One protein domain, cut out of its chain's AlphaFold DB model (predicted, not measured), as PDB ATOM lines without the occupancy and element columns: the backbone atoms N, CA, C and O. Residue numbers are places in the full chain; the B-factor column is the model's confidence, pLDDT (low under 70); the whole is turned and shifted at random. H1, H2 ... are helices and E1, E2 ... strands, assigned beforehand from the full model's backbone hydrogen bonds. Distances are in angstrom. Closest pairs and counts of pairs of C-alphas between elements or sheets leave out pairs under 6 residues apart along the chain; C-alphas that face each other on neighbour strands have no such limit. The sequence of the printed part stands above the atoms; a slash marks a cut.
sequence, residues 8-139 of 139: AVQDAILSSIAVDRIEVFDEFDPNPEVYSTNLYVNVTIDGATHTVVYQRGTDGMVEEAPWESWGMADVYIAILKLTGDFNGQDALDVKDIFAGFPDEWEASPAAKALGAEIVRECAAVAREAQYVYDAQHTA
ATOM      1  N   ALA A   8      -6.201  37.548 -12.384       93.75
ATOM      2  CA  ALA A   8      -5.623  38.742 -11.769       93.75
ATOM      3  C   ALA A   8      -4.082  38.751 -11.808       93.75
ATOM      4  O   ALA A   8      -3.480  39.813 -11.924       93.75
ATOM      5  N   VAL A   9      -3.443  37.579 -11.721       93.50
ATOM      6  CA  VAL A   9      -1.982  37.457 -11.861       93.50
ATOM      7  C   VAL A   9      -1.558  37.679 -13.312       93.50
ATOM      8  O   VAL A   9      -0.596  38.401 -13.545       93.50
ATOM      9  N   GLN A  10      -2.285  37.116 -14.280       94.31
ATOM     10  CA  GLN A  10      -2.024  37.340 -15.709       94.31
ATOM     11  C   GLN A  10      -2.161  38.825 -16.065       94.31
ATOM     12  O   GLN A  10      -1.239  39.407 -16.629       94.31
ATOM     13  N   ASP A  11      -3.251  39.464 -15.636       95.75
ATOM     14  CA  ASP A  11      -3.503  40.889 -15.863       95.75
ATOM     15  C   ASP A  11      -2.408  41.765 -15.227       95.75
ATOM     16  O   ASP A  11      -1.949  42.738 -15.829       95.75
ATOM     17  N   ALA A  12      -1.947  41.415 -14.020       96.38
ATOM     18  CA  ALA A  12      -0.852  42.116 -13.350       96.38
ATOM     19  C   ALA A  12       0.480  41.986 -14.110       96.38
ATOM     20  O   ALA A  12       1.208  42.968 -14.234       96.38
ATOM     21  N   ILE A  13       0.787  40.801 -14.651       97.00
ATOM     22  CA  ILE A  13       1.989  40.588 -15.469       97.00
ATOM     23  C   ILE A  13       1.903  41.414 -16.753       97.00
ATOM     24  O   ILE A  13       2.823  42.176 -17.041       97.00
ATOM     25  N   LEU A  14       0.797  41.322 -17.494       96.81
ATOM     26  CA  LEU A  14       0.635  42.040 -18.762       96.81
ATOM     27  C   LEU A  14       0.658  43.561 -18.569       96.81
ATOM     28  O   LEU A  14       1.314  44.267 -19.327       96.81
ATOM     29  N   SER A  15       0.020  44.071 -17.513       97.25
ATOM     30  CA  SER A  15       0.049  45.505 -17.183       97.25
ATOM     31  C   SER A  15       1.405  46.011 -16.680       97.25
ATOM     32  O   SER A  15       1.615  47.222 -16.628       97.25
ATOM     33  N   SER A  16       2.334  45.116 -16.329       97.75
ATOM     34  CA  SER A  16       3.706  45.487 -15.959       97.75
ATOM     35  C   SER A  16       4.629  45.701 -17.162       97.75
ATOM     36  O   SER A  16       5.754  46.164 -16.975       97.75
ATOM     37  N   ILE A  17       4.177  45.347 -18.372       97.62
ATOM     38  CA  ILE A  17       4.989  45.411 -19.586       97.62
ATOM     39  C   ILE A  17       5.169  46.867 -20.009       97.62
ATOM     40  O   ILE A  17       4.201  47.565 -20.308       97.62
ATOM     41  N   ALA A  18       6.417  47.327 -20.044       97.06
ATOM     42  CA  ALA A  18       6.745  48.706 -20.383       97.06
ATOM     43  C   ALA A  18       8.150  48.826 -20.979       97.06
ATOM     44  O   ALA A  18       9.046  48.052 -20.643       97.06
ATOM     45  N   VAL A  19       8.362  49.833 -21.829       95.81
ATOM     46  CA  VAL A  19       9.715  50.202 -22.265       95.81
ATOM     47  C   VAL A  19      10.465  50.852 -21.105       95.81
ATOM     48  O   VAL A  19       9.990  51.823 -20.520       95.81
ATOM     49  N   ASP A  20      11.643  50.316 -20.798       95.94
ATOM     50  CA  ASP A  20      12.594  50.870 -19.834       95.94
ATOM     51  C   ASP A  20      13.450  51.961 -20.474       95.94
ATOM     52  O   ASP A  20      13.511  53.096 -19.999       95.94
ATOM     53  N   ARG A  21      14.089  51.617 -21.596       93.62
ATOM     54  CA  ARG A  21      14.955  52.523 -22.348       93.62
ATOM     55  C   ARG A  21      15.021  52.151 -23.823       93.62
ATOM     56  O   ARG A  21      14.827  50.995 -24.204       93.62
ATOM     57  N   ILE A  22      15.358  53.149 -24.629       90.94
ATOM     58  CA  ILE A  22      15.702  53.011 -26.041       90.94
ATOM     59  C   ILE A  22      17.183  53.366 -26.158       90.94
ATOM     60  O   ILE A  22      17.612  54.408 -25.662       90.94
ATOM     61  N   GLU A  23      17.970  52.477 -26.748       88.81
ATOM     62  CA  GLU A  23      19.381  52.704 -27.044       88.81
ATOM     63  C   GLU A  23      19.541  52.823 -28.550       88.81
ATOM     64  O   GLU A  23      19.136  51.925 -29.284       88.81
ATOM     65  N   VAL A  24      20.101  53.942 -28.996       83.31
ATOM     66  CA  VAL A  24      20.288  54.244 -30.412       83.31
ATOM     67  C   VAL A  24      21.772  54.214 -30.715       83.31
ATOM     68  O   VAL A  24      22.583  54.831 -30.022       83.31
ATOM     69  N   PHE A  25      22.104  53.482 -31.762       75.69
ATOM     70  CA  PHE A  25      23.417  53.407 -32.362       75.69
ATOM     71  C   PHE A  25      23.380  54.249 -33.634       75.69
ATOM     72  O   PHE A  25      22.382  54.259 -34.355       75.69
ATOM     73  N   ASP A  26      24.464  54.975 -33.893       64.81
ATOM     74  CA  ASP A  26      24.669  55.659 -35.170       64.81
ATOM     75  C   ASP A  26      23.579  56.685 -35.553       64.81
ATOM     76  O   ASP A  26      23.259  56.858 -36.724       64.81
ATOM     77  N   GLU A  27      23.058  57.442 -34.575       56.66
ATOM     78  CA  GLU A  27      22.018  58.484 -34.755       56.66
ATOM     79  C   GLU A  27      22.372  59.555 -35.818       56.66
ATOM     80  O   GLU A  27      21.501  60.257 -36.330       56.66
ATOM     81  N   PHE A  28      23.653  59.664 -36.186       55.19
ATOM     82  CA  PHE A  28      24.174  60.615 -37.174       55.19
ATOM     83  C   PHE A  28      24.805  59.952 -38.410       55.19
ATOM     84  O   PHE A  28      25.422  60.658 -39.216       55.19
ATOM     85  N   ASP A  29      24.695  58.628 -38.573       56.91
ATOM     86  CA  ASP A  29      25.215  57.945 -39.758       56.91
ATOM     87  C   ASP A  29      24.192  58.013 -40.909       56.91
ATOM     88  O   ASP A  29      23.049  57.578 -40.753       56.91
ATOM     89  N   PRO A  30      24.558  58.553 -42.088       56.78
ATOM     90  CA  PRO A  30      23.692  58.540 -43.267       56.78
ATOM     91  C   PRO A  30      23.398  57.130 -43.818       56.78
ATOM     92  O   PRO A  30      22.516  56.997 -44.665       56.78
ATOM     93  N   ASN A  31      24.121  56.100 -43.369       56.59
ATOM     94  CA  ASN A  31      23.917  54.682 -43.662       56.59
ATOM     95  C   ASN A  31      23.870  53.878 -42.346       56.59
ATOM     96  O   ASN A  31      24.823  53.153 -42.050       56.59
ATOM     97  N   PRO A  32      22.789  53.984 -41.553       55.66
ATOM     98  CA  PRO A  32      22.688  53.259 -40.293       55.66
ATOM     99  C   PRO A  32      22.840  51.748 -40.522       55.66
ATOM    100  O   PRO A  32      22.300  51.198 -41.489       55.66
ATOM    101  N   GLU A  33      23.578  51.078 -39.635       55.09
ATOM    102  CA  GLU A  33      23.678  49.619 -39.646       55.09
ATOM    103  C   GLU A  33      22.300  48.955 -39.456       55.09
ATOM    104  O   GLU A  33      21.303  49.585 -39.092       55.09
ATOM    105  N   VAL A  34      22.254  47.639 -39.698       54.59
ATOM    106  CA  VAL A  34      21.033  46.817 -39.723       54.59
ATOM    107  C   VAL A  34      20.210  46.898 -38.430       54.59
ATOM    108  O   VAL A  34      19.006  46.671 -38.485       54.59
ATOM    109  N   TYR A  35      20.836  47.294 -37.313       59.66
ATOM    110  CA  TYR A  35      20.212  47.477 -36.002       59.66
ATOM    111  C   TYR A  35      20.636  48.801 -35.355       59.66
ATOM    112  O   TYR A  35      21.468  48.837 -34.454       59.66
ATOM    113  N   SER A  36      20.051  49.905 -35.816       71.25
ATOM    114  CA  SER A  36      20.323  51.247 -35.270       71.25
ATOM    115  C   SER A  36      19.643  51.511 -33.926       71.25
ATOM    116  O   SER A  36      19.994  52.470 -33.249       71.25
ATOM    117  N   THR A  37      18.705  50.662 -33.497       83.19
ATOM    118  CA  THR A  37      17.977  50.882 -32.245       83.19
ATOM    119  C   THR A  37      17.682  49.579 -31.516       83.19
ATOM    120  O   THR A  37      17.112  48.652 -32.093       83.19
ATOM    121  N   ASN A  38      18.005  49.543 -30.224       88.69
ATOM    122  CA  ASN A  38      17.549  48.529 -29.282       88.69
ATOM    123  C   ASN A  38      16.473  49.117 -28.360       88.69
ATOM    124  O   ASN A  38      16.670  50.159 -27.733       88.69
ATOM    125  N   LEU A  39      15.362  48.405 -28.212       91.38
ATOM    126  CA  LEU A  39      14.300  48.709 -27.262       91.38
ATOM    127  C   LEU A  39      14.323  47.687 -26.130       91.38
ATOM    128  O   LEU A  39      14.148  46.489 -26.352       91.38
ATOM    129  N   TYR A  40      14.527  48.170 -24.909       94.00
ATOM    130  CA  TYR A  40      14.559  47.351 -23.703       94.00
ATOM    131  C   TYR A  40      13.167  47.363 -23.081       94.00
ATOM    132  O   TYR A  40      12.738  48.375 -22.527       94.00
ATOM    133  N   VAL A  41      12.449  46.248 -23.198       95.25
ATOM    134  CA  VAL A  41      11.092  46.078 -22.675       95.25
ATOM    135  C   VAL A  41      11.150  45.242 -21.407       95.25
ATOM    136  O   VAL A  41      11.600  44.100 -21.426       95.25
ATOM    137  N   ASN A  42      10.685  45.802 -20.300       97.19
ATOM    138  CA  ASN A  42      10.613  45.113 -19.024       97.19
ATOM    139  C   ASN A  42       9.258  44.424 -18.859       97.19
ATOM    140  O   ASN A  42       8.227  44.985 -19.216       97.19
ATOM    141  N   VAL A  43       9.265  43.241 -18.250       97.00
ATOM    142  CA  VAL A  43       8.084  42.525 -17.754       97.00
ATOM    143  C   VAL A  43       8.367  42.041 -16.334       97.00
ATOM    144  O   VAL A  43       9.462  41.562 -16.047       97.00
ATOM    145  N   THR A  44       7.406  42.178 -15.422       97.31
ATOM    146  CA  THR A  44       7.554  41.734 -14.030       97.31
ATOM    147  C   THR A  44       6.728  40.480 -13.770       97.31
ATOM    148  O   THR A  44       5.508  40.484 -13.923       97.31
ATOM    149  N   ILE A  45       7.394  39.407 -13.341       95.50
ATOM    150  CA  ILE A  45       6.790  38.108 -13.031       95.50
ATOM    151  C   ILE A  45       7.241  37.706 -11.628       95.50
ATOM    152  O   ILE A  45       8.431  37.689 -11.336       95.50
ATOM    153  N   ASP A  46       6.284  37.422 -10.742       91.25
ATOM    154  CA  ASP A  46       6.545  37.026  -9.346       91.25
ATOM    155  C   ASP A  46       7.495  37.986  -8.587       91.25
ATOM    156  O   ASP A  46       8.369  37.588  -7.821       91.25
ATOM    157  N   GLY A  47       7.355  39.292  -8.842       91.31
ATOM    158  CA  GLY A  47       8.167  40.341  -8.212       91.31
ATOM    159  C   GLY A  47       9.582  40.511  -8.782       91.31
ATOM    160  O   GLY A  47      10.295  41.407  -8.333       91.31
ATOM    161  N   ALA A  48       9.982  39.709  -9.772       95.69
ATOM    162  CA  ALA A  48      11.229  39.872 -10.509       95.69
ATOM    163  C   ALA A  48      10.976  40.545 -11.864       95.69
ATOM    164  O   ALA A  48      10.053  40.175 -12.587       95.69
ATOM    165  N   THR A  49      11.803  41.530 -12.213       97.12
ATOM    166  CA  THR A  49      11.758  42.185 -13.524       97.12
ATOM    167  C   THR A  49      12.718  41.498 -14.487       97.12
ATOM    168  O   THR A  49      13.888  41.287 -14.169       97.12
ATOM    169  N   HIS A  50      12.214  41.181 -15.672       95.25
ATOM    170  CA  HIS A  50      12.937  40.571 -16.777       95.25
ATOM    171  C   HIS A  50      12.936  41.533 -17.961       95.25
ATOM    172  O   HIS A  50      11.900  42.121 -18.270       95.25
ATOM    173  N   THR A  51      14.078  41.681 -18.624       95.00
ATOM    174  CA  THR A  51      14.226  42.590 -19.763       95.00
ATOM    175  C   THR A  51      14.330  41.797 -21.054       95.00
ATOM    176  O   THR A  51      15.206  40.946 -21.190       95.00
ATOM    177  N   VAL A  52      13.456  42.108 -22.005       92.88
ATOM    178  CA  VAL A  52      13.483  41.606 -23.377       92.88
ATOM    179  C   VAL A  52      14.007  42.708 -24.287       92.88
ATOM    180  O   VAL A  52      13.531  43.842 -24.230       92.88
ATOM    181  N   VAL A  53      14.981  42.385 -25.135       90.88
ATOM    182  CA  VAL A  53      15.558  43.336 -26.090       90.88
ATOM    183  C   VAL A  53      14.975  43.103 -27.476       90.88
ATOM    184  O   VAL A  53      15.178  42.045 -28.071       90.88
ATOM    185  N   TYR A  54      14.282  44.110 -27.992       88.94
ATOM    186  CA  TYR A  54      13.830  44.164 -29.376       88.94
ATOM    187  C   TYR A  54      14.764  45.044 -30.193       88.94
ATOM    188  O   TYR A  54      15.259  46.053 -29.694       88.94
ATOM    189  N   GLN A  55      14.996  44.671 -31.445       85.56
ATOM    190  CA  GLN A  55      15.865  45.415 -32.349       85.56
ATOM    191  C   GLN A  55      15.034  45.999 -33.483       85.56
ATOM    192  O   GLN A  55      14.077  45.375 -33.941       85.56
ATOM    193  N   ARG A  56      15.389  47.199 -33.930       80.00
ATOM    194  CA  ARG A  56      14.824  47.802 -35.135       80.00
ATOM    195  C   ARG A  56      15.606  47.324 -36.355       80.00
ATOM    196  O   ARG A  56      16.811  47.542 -36.397       80.00
ATOM    197  N   GLY A  57      14.929  46.702 -37.314       70.75
ATOM    198  CA  GLY A  57      15.505  46.260 -38.579       70.75
ATOM    199  C   GLY A  57      15.778  47.405 -39.559       70.75
ATOM    200  O   GLY A  57      15.404  48.564 -39.344       70.75
ATOM    201  N   THR A  58      16.406  47.076 -40.692       65.38
ATOM    202  CA  THR A  58      16.700  48.033 -41.782       65.38
ATOM    203  C   THR A  58      15.460  48.576 -42.475       65.38
ATOM    204  O   THR A  58      15.522  49.632 -43.103       65.38
ATOM    205  N   ASP A  59      14.342  47.863 -42.388       70.81
ATOM    206  CA  ASP A  59      13.050  48.296 -42.912       70.81
ATOM    207  C   ASP A  59      12.369  49.347 -42.015       70.81
ATOM    208  O   ASP A  59      11.303  49.860 -42.356       70.81
ATOM    209  N   GLY A  60      13.010  49.696 -40.893       67.12
ATOM    210  CA  GLY A  60      12.530  50.656 -39.909       67.12
ATOM    211  C   GLY A  60      11.525  50.075 -38.918       67.12
ATOM    212  O   GLY A  60      11.055  50.805 -38.045       67.12
ATOM    213  N   MET A  61      11.208  48.782 -39.022       76.38
ATOM    214  CA  MET A  61      10.262  48.098 -38.153       76.38
ATOM    215  C   MET A  61      10.986  47.412 -36.997       76.38
ATOM    216  O   MET A  61      12.169  47.089 -37.066       76.38
ATOM    217  N   VAL A  62      10.269  47.192 -35.898       80.31
ATOM    218  CA  VAL A  62      10.776  46.353 -34.810       80.31
ATOM    219  C   VAL A  62      10.688  44.895 -35.244       80.31
ATOM    220  O   VAL A  62       9.610  44.433 -35.618       80.31
ATOM    221  N   GLU A  63      11.805  44.180 -35.162       77.19
ATOM    222  CA  GLU A  63      11.884  42.763 -35.495       77.19
ATOM    223  C   GLU A  63      11.005  41.944 -34.544       77.19
ATOM    224  O   GLU A  63      11.233  41.876 -33.332       77.19
ATOM    225  N   GLU A  64       9.985  41.295 -35.105       65.19
ATOM    226  CA  GLU A  64       9.056  40.423 -34.382       65.19
ATOM    227  C   GLU A  64       9.601  38.988 -34.278       65.19
ATOM    228  O   GLU A  64       8.847  38.020 -34.385       65.19
ATOM    229  N   ALA A  65      10.911  38.839 -34.054       62.16
ATOM    230  CA  ALA A  65      11.569  37.564 -33.769       62.16
ATOM    231  C   ALA A  65      11.845  37.427 -32.252       62.16
ATOM    232  O   ALA A  65      12.996  37.460 -31.816       62.16
ATOM    233  N   PRO A  66      10.809  37.254 -31.404       54.16
ATOM    234  CA  PRO A  66      10.919  37.258 -29.942       54.16
ATOM    235  C   PRO A  66      11.836  36.164 -29.377       54.16
ATOM    236  O   PRO A  66      12.255  36.255 -28.228       54.16
ATOM    237  N   TRP A  67      12.153  35.115 -30.146       57.16
ATOM    238  CA  TRP A  67      13.111  34.073 -29.749       57.16
ATOM    239  C   TRP A  67      14.574  34.433 -30.054       57.16
ATOM    240  O   TRP A  67      15.481  33.880 -29.415       57.16
ATOM    241  N   GLU A  68      14.796  35.344 -31.005       58.66
ATOM    242  CA  GLU A  68      16.083  36.001 -31.269       58.66
ATOM    243  C   GLU A  68      16.291  37.188 -30.320       58.66
ATOM    244  O   GLU A  68      17.431  37.504 -29.976       58.66
ATOM    245  N   SER A  69      15.199  37.768 -29.805       67.06
ATOM    246  CA  SER A  69      15.234  38.773 -28.747       67.06
ATOM    247  C   SER A  69      15.950  38.252 -27.504       67.06
ATOM    248  O   SER A  69      15.610  37.217 -26.914       67.06
ATOM    249  N   TRP A  70      16.961  38.999 -27.072       80.94
ATOM    250  CA  TRP A  70      17.705  38.672 -25.864       80.94
ATOM    251  C   TRP A  70      16.796  38.808 -24.639       80.94
ATOM    252  O   TRP A  70      16.010  39.747 -24.548       80.94
ATOM    253  N   GLY A  71      16.896  37.856 -23.708       86.62
ATOM    254  CA  GLY A  71      16.141  37.855 -22.448       86.62
ATOM    255  C   GLY A  71      14.780  37.146 -22.470       86.62
ATOM    256  O   GLY A  71      14.230  36.878 -21.404       86.62
ATOM    257  N   MET A  72      14.249  36.738 -23.633       89.69
ATOM    258  CA  MET A  72      12.951  36.035 -23.681       89.69
ATOM    259  C   MET A  72      12.979  34.654 -23.000       89.69
ATOM    260  O   MET A  72      11.995  34.230 -22.396       89.69
ATOM    261  N   ALA A  73      14.119  33.957 -23.033       89.50
ATOM    262  CA  ALA A  73      14.269  32.683 -22.326       89.50
ATOM    263  C   ALA A  73      14.074  32.832 -20.804       89.50
ATOM    264  O   ALA A  73      13.452  31.972 -20.183       89.50
ATOM    265  N   ASP A  74      14.531  33.937 -20.208       91.69
ATOM    266  CA  ASP A  74      14.369  34.188 -18.771       91.69
ATOM    267  C   ASP A  74      12.902  34.423 -18.399       91.69
ATOM    268  O   ASP A  74      12.441  33.955 -17.357       91.69
ATOM    269  N   VAL A  75      12.153  35.092 -19.282       93.06
ATOM    270  CA  VAL A  75      10.703  35.277 -19.151       93.06
ATOM    271  C   VAL A  75       9.994  33.926 -19.167       93.06
ATOM    272  O   VAL A  75       9.210  33.632 -18.267       93.06
ATOM    273  N   TYR A  76      10.299  33.064 -20.136       91.94
ATOM    274  CA  TYR A  76       9.709  31.727 -20.198       91.94
ATOM    275  C   TYR A  76      10.068  30.871 -18.981       91.94
ATOM    276  O   TYR A  76       9.189  30.222 -18.416       91.94
ATOM    277  N   ILE A  77      11.314  30.921 -18.502       91.88
ATOM    278  CA  ILE A  77      11.712  30.253 -17.255       91.88
ATOM    279  C   ILE A  77      10.875  30.763 -16.072       91.88
ATOM    280  O   ILE A  77      10.429  29.963 -15.247       91.88
ATOM    281  N   ALA A  78      10.646  32.074 -15.974       93.25
ATOM    282  CA  ALA A  78       9.820  32.655 -14.921       93.25
ATOM    283  C   ALA A  78       8.358  32.184 -15.008       93.25
ATOM    284  O   ALA A  78       7.779  31.815 -13.985       93.25
ATOM    285  N   ILE A  79       7.788  32.096 -16.216       92.44
ATOM    286  CA  ILE A  79       6.446  31.536 -16.444       92.44
ATOM    287  C   ILE A  79       6.384  30.078 -15.988       92.44
ATOM    288  O   ILE A  79       5.490  29.721 -15.226       92.44
ATOM    289  N   LEU A  80       7.344  29.243 -16.399       91.62
ATOM    290  CA  LEU A  80       7.380  27.831 -16.014       91.62
ATOM    291  C   LEU A  80       7.491  27.657 -14.497       91.62
ATOM    292  O   LEU A  80       6.880  26.755 -13.926       91.62
ATOM    293  N   LYS A  81       8.259  28.515 -13.816       91.25
ATOM    294  CA  LYS A  81       8.345  28.506 -12.349       91.25
ATOM    295  C   LYS A  81       7.018  28.914 -11.711       91.25
ATOM    296  O   LYS A  81       6.579  28.254 -10.773       91.25
ATOM    297  N   LEU A  82       6.363  29.944 -12.246       91.25
ATOM    298  CA  LEU A  82       5.068  30.436 -11.772       91.25
ATOM    299  C   LEU A  82       3.955  29.386 -11.920       91.25
ATOM    300  O   LEU A  82       3.112  29.246 -11.033       91.25
ATOM    301  N   THR A  83       3.941  28.639 -13.025       89.38
ATOM    302  CA  THR A  83       2.952  27.578 -13.266       89.38
ATOM    303  C   THR A  83       3.295  26.266 -12.565       89.38
ATOM    304  O   THR A  83       2.430  25.398 -12.443       89.38
ATOM    305  N   GLY A  84       4.516  26.136 -12.039       87.75
ATOM    306  CA  GLY A  84       5.021  24.906 -11.431       87.75
ATOM    307  C   GLY A  84       5.435  23.845 -12.452       87.75
ATOM    308  O   GLY A  84       5.634  22.694 -12.075       87.75
ATOM    309  N   ASP A  85       5.564  24.231 -13.722       87.06
ATOM    310  CA  ASP A  85       6.009  23.350 -14.793       87.06
ATOM    311  C   ASP A  85       7.552  23.224 -14.789       87.06
ATOM    312  O   ASP A  85       8.096  22.208 -15.197       87.06
ATOM    313  N   PHE A  86       8.302  24.207 -14.280       87.38
ATOM    314  CA  PHE A  86       9.771  24.207 -14.358       87.38
ATOM    315  C   PHE A  86      10.431  22.945 -13.767       87.38
ATOM    316  O   PHE A  86      10.250  22.626 -12.592       87.38
ATOM    317  N   ASN A  87      11.272  22.277 -14.563       85.62
ATOM    318  CA  ASN A  87      11.962  21.032 -14.209       85.62
ATOM    319  C   ASN A  87      13.480  21.089 -14.481       85.62
ATOM    320  O   ASN A  87      14.114  20.071 -14.746       85.62
ATOM    321  N   GLY A  88      14.078  22.283 -14.417       83.00
ATOM    322  CA  GLY A  88      15.527  22.458 -14.578       83.00
ATOM    323  C   GLY A  88      16.019  22.460 -16.027       83.00
ATOM    324  O   GLY A  88      17.196  22.194 -16.248       83.00
ATOM    325  N   GLN A  89      15.131  22.752 -16.980       83.50
ATOM    326  CA  GLN A  89      15.468  22.926 -18.394       83.50
ATOM    327  C   GLN A  89      16.417  24.111 -18.598       83.50
ATOM    328  O   GLN A  89      16.349  25.098 -17.849       83.50
ATOM    329  N   ASP A  90      17.282  24.028 -19.609       83.12
ATOM    330  CA  ASP A  90      18.144  25.144 -19.984       83.12
ATOM    331  C   ASP A  90      17.422  26.164 -20.889       83.12
ATOM    332  O   ASP A  90      16.251  26.019 -21.239       83.12
ATOM    333  N   ALA A  91      18.103  27.260 -21.228       79.50
ATOM    334  CA  ALA A  91      17.503  28.341 -22.003       79.50
ATOM    335  C   ALA A  91      17.138  27.950 -23.448       79.50
ATOM    336  O   ALA A  91      16.294  28.624 -24.036       79.50
ATOM    337  N   LEU A  92      17.778  26.936 -24.037       78.38
ATOM    338  CA  LEU A  92      17.460  26.449 -25.381       78.38
ATOM    339  C   LEU A  92      16.254  25.517 -25.326       78.38
ATOM    340  O   LEU A  92      15.286  25.752 -26.044       78.38
ATOM    341  N   ASP A  93      16.251  24.579 -24.383       82.88
ATOM    342  CA  ASP A  93      15.128  23.666 -24.170       82.88
ATOM    343  C   ASP A  93      13.831  24.454 -23.919       82.88
ATOM    344  O   ASP A  93      12.798  24.229 -24.545       82.88
ATOM    345  N   VAL A  94      13.880  25.471 -23.046       85.38
ATOM    346  CA  VAL A  94      12.714  26.319 -22.737       85.38
ATOM    347  C   VAL A  94      12.183  27.048 -23.968       85.38
ATOM    348  O   VAL A  94      10.969  27.226 -24.096       85.38
ATOM    349  N   LYS A  95      13.056  27.454 -24.894       79.75
ATOM    350  CA  LYS A  95      12.607  28.055 -26.155       79.75
ATOM    351  C   LYS A  95      11.846  27.038 -26.988       79.75
ATOM    352  O   LYS A  95      10.763  27.364 -27.476       79.75
ATOM    353  N   ASP A  96      12.364  25.824 -27.100       82.38
ATOM    354  CA  ASP A  96      11.768  24.806 -27.956       82.38
ATOM    355  C   ASP A  96      10.387  24.356 -27.439       82.38
ATOM    356  O   ASP A  96       9.439  24.170 -28.213       82.38
ATOM    357  N   ILE A  97      10.221  24.337 -26.116       82.50
ATOM    358  CA  ILE A  97       8.957  24.061 -25.420       82.50
ATOM    359  C   ILE A  97       7.859  25.080 -25.776       82.50
ATOM    360  O   ILE A  97       6.699  24.707 -25.999       82.50
ATOM    361  N   PHE A  98       8.203  26.372 -25.828       82.88
ATOM    362  CA  PHE A  98       7.264  27.452 -26.163       82.88
ATOM    363  C   PHE A  98       7.080  27.636 -27.675       82.88
ATOM    364  O   PHE A  98       6.007  28.061 -28.101       82.88
ATOM    365  N   ALA A  99       8.073  27.266 -28.487       77.81
ATOM    366  CA  ALA A  99       7.962  27.219 -29.947       77.81
ATOM    367  C   ALA A  99       7.115  26.032 -30.445       77.81
ATOM    368  O   ALA A  99       6.658  26.031 -31.588       77.81
ATOM    369  N   GLY A 100       6.851  25.046 -29.580       69.44
ATOM    370  CA  GLY A 100       5.994  23.907 -29.893       69.44
ATOM    371  C   GLY A 100       6.697  22.831 -30.716       69.44
ATOM    372  O   GLY A 100       6.039  22.159 -31.514       69.44
ATOM    373  N   PHE A 101       8.012  22.663 -30.539       67.31
ATOM    374  CA  PHE A 101       8.725  21.553 -31.164       67.31
ATOM    375  C   PHE A 101       8.241  20.209 -30.587       67.31
ATOM    376  O   PHE A 101       8.071  20.080 -29.375       67.31
ATOM    377  N   PRO A 102       7.986  19.205 -31.446       55.25
ATOM    378  CA  PRO A 102       7.254  17.988 -31.082       55.25
ATOM    379  C   PRO A 102       8.016  17.005 -30.180       55.25
ATOM    380  O   PRO A 102       7.392  16.085 -29.656       55.25
ATOM    381  N   ASP A 103       9.329  17.181 -30.006       58.66
ATOM    382  CA  ASP A 103      10.195  16.246 -29.273       58.66
ATOM    383  C   ASP A 103      10.554  16.724 -27.849       58.66
ATOM    384  O   ASP A 103      11.252  16.019 -27.120       58.66
ATOM    385  N   GLU A 104      10.047  17.887 -27.431       62.91
ATOM    386  CA  GLU A 104      10.357  18.501 -26.138       62.91
ATOM    387  C   GLU A 104       9.277  18.270 -25.076       62.91
ATOM    388  O   GLU A 104       8.103  18.024 -25.359       62.91
ATOM    389  N   TRP A 105       9.680  18.369 -23.808       67.88
ATOM    390  CA  TRP A 105       8.762  18.296 -22.671       67.88
ATOM    391  C   TRP A 105       7.658  19.368 -22.769       67.88
ATOM    392  O   TRP A 105       7.925  20.547 -22.959       67.88
ATOM    393  N   GLU A 106       6.387  18.999 -22.615       73.38
ATOM    394  CA  GLU A 106       5.301  19.965 -22.807       73.38
ATOM    395  C   GLU A 106       5.015  20.795 -21.545       73.38
ATOM    396  O   GLU A 106       4.533  20.280 -20.536       73.38
ATOM    397  N   ALA A 107       5.227  22.112 -21.635       81.75
ATOM    398  CA  ALA A 107       4.671  23.070 -20.682       81.75
ATOM    399  C   ALA A 107       3.135  23.060 -20.711       81.75
ATOM    400  O   ALA A 107       2.518  22.772 -21.747       81.75
ATOM    401  N   SER A 108       2.504  23.439 -19.595       87.06
ATOM    402  CA  SER A 108       1.045  23.487 -19.518       87.06
ATOM    403  C   SER A 108       0.442  24.443 -20.565       87.06
ATOM    404  O   SER A 108       1.057  25.456 -20.917       87.06
ATOM    405  N   PRO A 109      -0.798  24.200 -21.042       86.81
ATOM    406  CA  PRO A 109      -1.470  25.115 -21.969       86.81
ATOM    407  C   PRO A 109      -1.567  26.550 -21.438       86.81
ATOM    408  O   PRO A 109      -1.502  27.499 -22.211       86.81
ATOM    409  N   ALA A 110      -1.686  26.704 -20.116       86.62
ATOM    410  CA  ALA A 110      -1.727  28.001 -19.454       86.62
ATOM    411  C   ALA A 110      -0.374  28.730 -19.525       86.62
ATOM    412  O   ALA A 110      -0.346  29.920 -19.826       86.62
ATOM    413  N   ALA A 111       0.742  28.018 -19.317       89.25
ATOM    414  CA  ALA A 111       2.082  28.571 -19.505       89.25
ATOM    415  C   ALA A 111       2.296  29.019 -20.957       89.25
ATOM    416  O   ALA A 111       2.699  30.157 -21.192       89.25
ATOM    417  N   LYS A 112       1.950  28.162 -21.929       88.19
ATOM    418  CA  LYS A 112       2.075  28.473 -23.363       88.19
ATOM    419  C   LYS A 112       1.232  29.689 -23.766       88.19
ATOM    420  O   LYS A 112       1.731  30.562 -24.471       88.19
ATOM    421  N   ALA A 113      -0.012  29.768 -23.291       89.44
ATOM    422  CA  ALA A 113      -0.897  30.901 -23.560       89.44
ATOM    423  C   ALA A 113      -0.328  32.214 -23.002       89.44
ATOM    424  O   ALA A 113      -0.209  33.186 -23.745       89.44
ATOM    425  N   LEU A 114       0.108  32.222 -21.738       92.19
ATOM    426  CA  LEU A 114       0.712  33.406 -21.128       92.19
ATOM    427  C   LEU A 114       2.002  33.832 -21.841       92.19
ATOM    428  O   LEU A 114       2.209  35.020 -22.068       92.19
ATOM    429  N   GLY A 115       2.859  32.879 -22.218       91.38
ATOM    430  CA  GLY A 115       4.078  33.176 -22.972       91.38
ATOM    431  C   GLY A 115       3.780  33.859 -24.302       91.38
ATOM    432  O   GLY A 115       4.377  34.887 -24.607       91.38
ATOM    433  N   ALA A 116       2.805  33.342 -25.053       89.75
ATOM    434  CA  ALA A 116       2.368  33.953 -26.305       89.75
ATOM    435  C   ALA A 116       1.788  35.365 -26.099       89.75
ATOM    436  O   ALA A 116       2.045  36.265 -26.900       89.75
ATOM    437  N   GLU A 117       1.031  35.585 -25.022       92.62
ATOM    438  CA  GLU A 117       0.473  36.900 -24.699       92.62
ATOM    439  C   GLU A 117       1.545  37.919 -24.305       92.62
ATOM    440  O   GLU A 117       1.514  39.038 -24.817       92.62
ATOM    441  N   ILE A 118       2.517  37.534 -23.472       93.25
ATOM    442  CA  ILE A 118       3.641  38.403 -23.094       93.25
ATOM    443  C   ILE A 118       4.461  38.779 -24.328       93.25
ATOM    444  O   ILE A 118       4.764  39.950 -24.522       93.25
ATOM    445  N   VAL A 119       4.770  37.815 -25.198       90.88
ATOM    446  CA  VAL A 119       5.473  38.067 -26.464       90.88
ATOM    447  C   VAL A 119       4.737  39.098 -27.319       90.88
ATOM    448  O   VAL A 119       5.345  40.059 -27.795       90.88
ATOM    449  N   ARG A 120       3.424  38.906 -27.505       90.50
ATOM    450  CA  ARG A 120       2.575  39.805 -28.296       90.50
ATOM    451  C   ARG A 120       2.579  41.217 -27.714       90.50
ATOM    452  O   ARG A 120       2.674  42.185 -28.468       90.50
ATOM    453  N   GLU A 121       2.457  41.330 -26.397       93.75
ATOM    454  CA  GLU A 121       2.364  42.615 -25.709       93.75
ATOM    455  C   GLU A 121       3.713  43.345 -25.676       93.75
ATOM    456  O   GLU A 121       3.779  44.517 -26.033       93.75
ATOM    457  N   CYS A 122       4.812  42.646 -25.376       92.31
ATOM    458  CA  CYS A 122       6.161  43.204 -25.441       92.31
ATOM    459  C   CYS A 122       6.490  43.745 -26.842       92.31
ATOM    460  O   CYS A 122       6.995  44.861 -26.967       92.31
ATOM    461  N   ALA A 123       6.149  43.000 -27.900       89.31
ATOM    462  CA  ALA A 123       6.344  43.451 -29.279       89.31
ATOM    463  C   ALA A 123       5.457  44.659 -29.635       89.31
ATOM    464  O   ALA A 123       5.878  45.551 -30.372       89.31
ATOM    465  N   ALA A 124       4.221  44.720 -29.128       91.19
ATOM    466  CA  ALA A 124       3.345  45.877 -29.318       91.19
ATOM    467  C   ALA A 124       3.909  47.135 -28.635       91.19
ATOM    468  O   ALA A 124       4.014  48.180 -29.275       91.19
ATOM    469  N   VAL A 125       4.339  47.008 -27.379       93.56
ATOM    470  CA  VAL A 125       4.947  48.090 -26.593       93.56
ATOM    471  C   VAL A 125       6.254  48.581 -27.225       93.56
ATOM    472  O   VAL A 125       6.462  49.790 -27.326       93.56
ATOM    473  N   ALA A 126       7.106  47.675 -27.719       91.38
ATOM    474  CA  ALA A 126       8.317  48.045 -28.449       91.38
ATOM    475  C   ALA A 126       8.002  48.812 -29.745       91.38
ATOM    476  O   ALA A 126       8.570  49.873 -29.991       91.38
ATOM    477  N   ARG A 127       7.068  48.322 -30.571       90.25
ATOM    478  CA  ARG A 127       6.688  48.999 -31.823       90.25
ATOM    479  C   ARG A 127       6.144  50.399 -31.590       90.25
ATOM    480  O   ARG A 127       6.548  51.323 -32.288       90.25
ATOM    481  N   GLU A 128       5.260  50.556 -30.610       92.06
ATOM    482  CA  GLU A 128       4.704  51.865 -30.266       92.06
ATOM    483  C   GLU A 128       5.807  52.823 -29.803       92.06
ATOM    484  O   GLU A 128       5.881  53.960 -30.261       92.06
ATOM    485  N   ALA A 129       6.720  52.354 -28.948       91.56
ATOM    486  CA  ALA A 129       7.831  53.170 -28.480       91.56
ATOM    487  C   ALA A 129       8.776  53.586 -29.616       91.56
ATOM    488  O   ALA A 129       9.182  54.747 -29.664       91.56
ATOM    489  N   GLN A 130       9.077  52.683 -30.556       88.31
ATOM    490  CA  GLN A 130       9.870  53.023 -31.739       88.31
ATOM    491  C   GLN A 130       9.149  54.045 -32.621       88.31
ATOM    492  O   GLN A 130       9.763  55.006 -33.072       88.31
ATOM    493  N   TYR A 131       7.845  53.873 -32.842       87.75
ATOM    494  CA  TYR A 131       7.046  54.806 -33.631       87.75
ATOM    495  C   TYR A 131       7.046  56.217 -33.022       87.75
ATOM    496  O   TYR A 131       7.261  57.206 -33.725       87.75
ATOM    497  N   VAL A 132       6.858  56.311 -31.702       89.31
ATOM    498  CA  VAL A 132       6.922  57.579 -30.962       89.31
ATOM    499  C   VAL A 132       8.321  58.190 -31.035       89.31
ATOM    500  O   VAL A 132       8.435  59.403 -31.219       89.31
ATOM    501  N   TYR A 133       9.373  57.373 -30.918       87.31
ATOM    502  CA  TYR A 133      10.754  57.825 -31.061       87.31
ATOM    503  C   TYR A 133      11.005  58.416 -32.453       87.31
ATOM    504  O   TYR A 133      11.426  59.569 -32.559       87.31
ATOM    505  N   ASP A 134      10.677  57.672 -33.512       83.00
ATOM    506  CA  ASP A 134      10.875  58.096 -34.900       83.00
ATOM    507  C   ASP A 134      10.146  59.417 -35.174       83.00
ATOM    508  O   ASP A 134      10.748  60.347 -35.713       83.00
ATOM    509  N   ALA A 135       8.893  59.558 -34.725       83.75
ATOM    510  CA  ALA A 135       8.098  60.775 -34.904       83.75
ATOM    511  C   ALA A 135       8.700  62.026 -34.228       83.75
ATOM    512  O   ALA A 135       8.410  63.147 -34.648       83.75
ATOM    513  N   GLN A 136       9.519  61.856 -33.187       83.69
ATOM    514  CA  GLN A 136      10.190  62.957 -32.486       83.69
ATOM    515  C   GLN A 136      11.537  63.342 -33.113       83.69
ATOM    516  O   GLN A 136      11.987  64.469 -32.914       83.69
ATOM    517  N   HIS A 137      12.157  62.436 -33.874       73.19
ATOM    518  CA  HIS A 137      13.528  62.583 -34.380       73.19
ATOM    519  C   HIS A 137      13.617  62.680 -35.916       73.19
ATOM    520  O   HIS A 137      14.705  62.848 -36.454       73.19
ATOM    521  N   THR A 138      12.491  62.644 -36.640       59.88
ATOM    522  CA  THR A 138      12.427  62.854 -38.107       59.88
ATOM    523  C   THR A 138      12.118  64.307 -38.534       59.88
ATOM    524  O   THR A 138      11.454  64.524 -39.547       59.88
ATOM    525  N   ALA A 139      12.605  65.316 -37.797       42.38
ATOM    526  CA  ALA A 139      12.448  66.745 -38.132       42.38
ATOM    527  C   ALA A 139      13.679  67.360 -38.820       42.38
ATOM    528  O   ALA A 139      14.808  67.125 -38.336       42.38
TER     529      ALA A 139
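This is residues 8 to 139 of the 139 residues of an uncharacterized protein of Cupriavidus sp. HMR-1 (UniProt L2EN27). One long helix, H4, crosses slantwise over a strongly twisted sheet of three strands, E1, E2 and E3. Near the first residues of H4, H2 packs on it and on the sheet, with H3 crosswise on H2; the short H1 packs on H4 and grazes the sheet. The printed part has 132 residues, with four named helices and three named strands in the order H1 E1 E2 E3 H2 H3 H4; the sheet, in that strand order, is antiparallel and the class is mixed. It is compact, with a radius of gyration of the C-alphas of 15.9 A, and spans 50 by 32 by 18 A.

The strands are E1, residues 18 to 24, 17.7 A; E2, 37 to 45, 25.6 A; and E3, 48 to 56, 26.1 A. H4, residues 109 to 137, measures 42.2 A, from C-alpha 109 at (-1.470, 25.115, -21.969) to C-alpha 137 at (13.528, 62.583, -34.380). H1 is residues 8 to 15, from C-alpha 8 at (-5.623, 38.742, -11.769); H2 is 72 to 83, 16.7 A; H3 is 91 to 99.

The strands form a meander, each the antiparallel neighbour of the one before, with N 20 and O 40 at 2.8 A and N 43 and O 50 at 2.9 A. H2 and H4 are on one face, giving two layers; H4 has a height of 8.5 A over the sheet. H4 touches H2, closest C-alphas Ile 79 and Ala 111, 6.1 A, at a steep tilt of 38 degrees, opposite ways. H2 touches H3, about perpendicular at 75 degrees, closest C-alphas Ala 73 and Ala 91, 5.4 A. H1 touches H4, closest C-alphas Leu 14 and Ile 118, 6.4 A. Every O i to N i+4 pair is within hydrogen-bond range in H1, H2 and H4; in H3, 4 of 5.

The C-alphas of Asn 87 and Ala 139, the two farthest apart, are 51.6 A apart. The printed part has no cut. The links E1 to E2 and E3 to H2 are long. Among the residues under pLDDT 70 are 26 to 35 and 100 to 105.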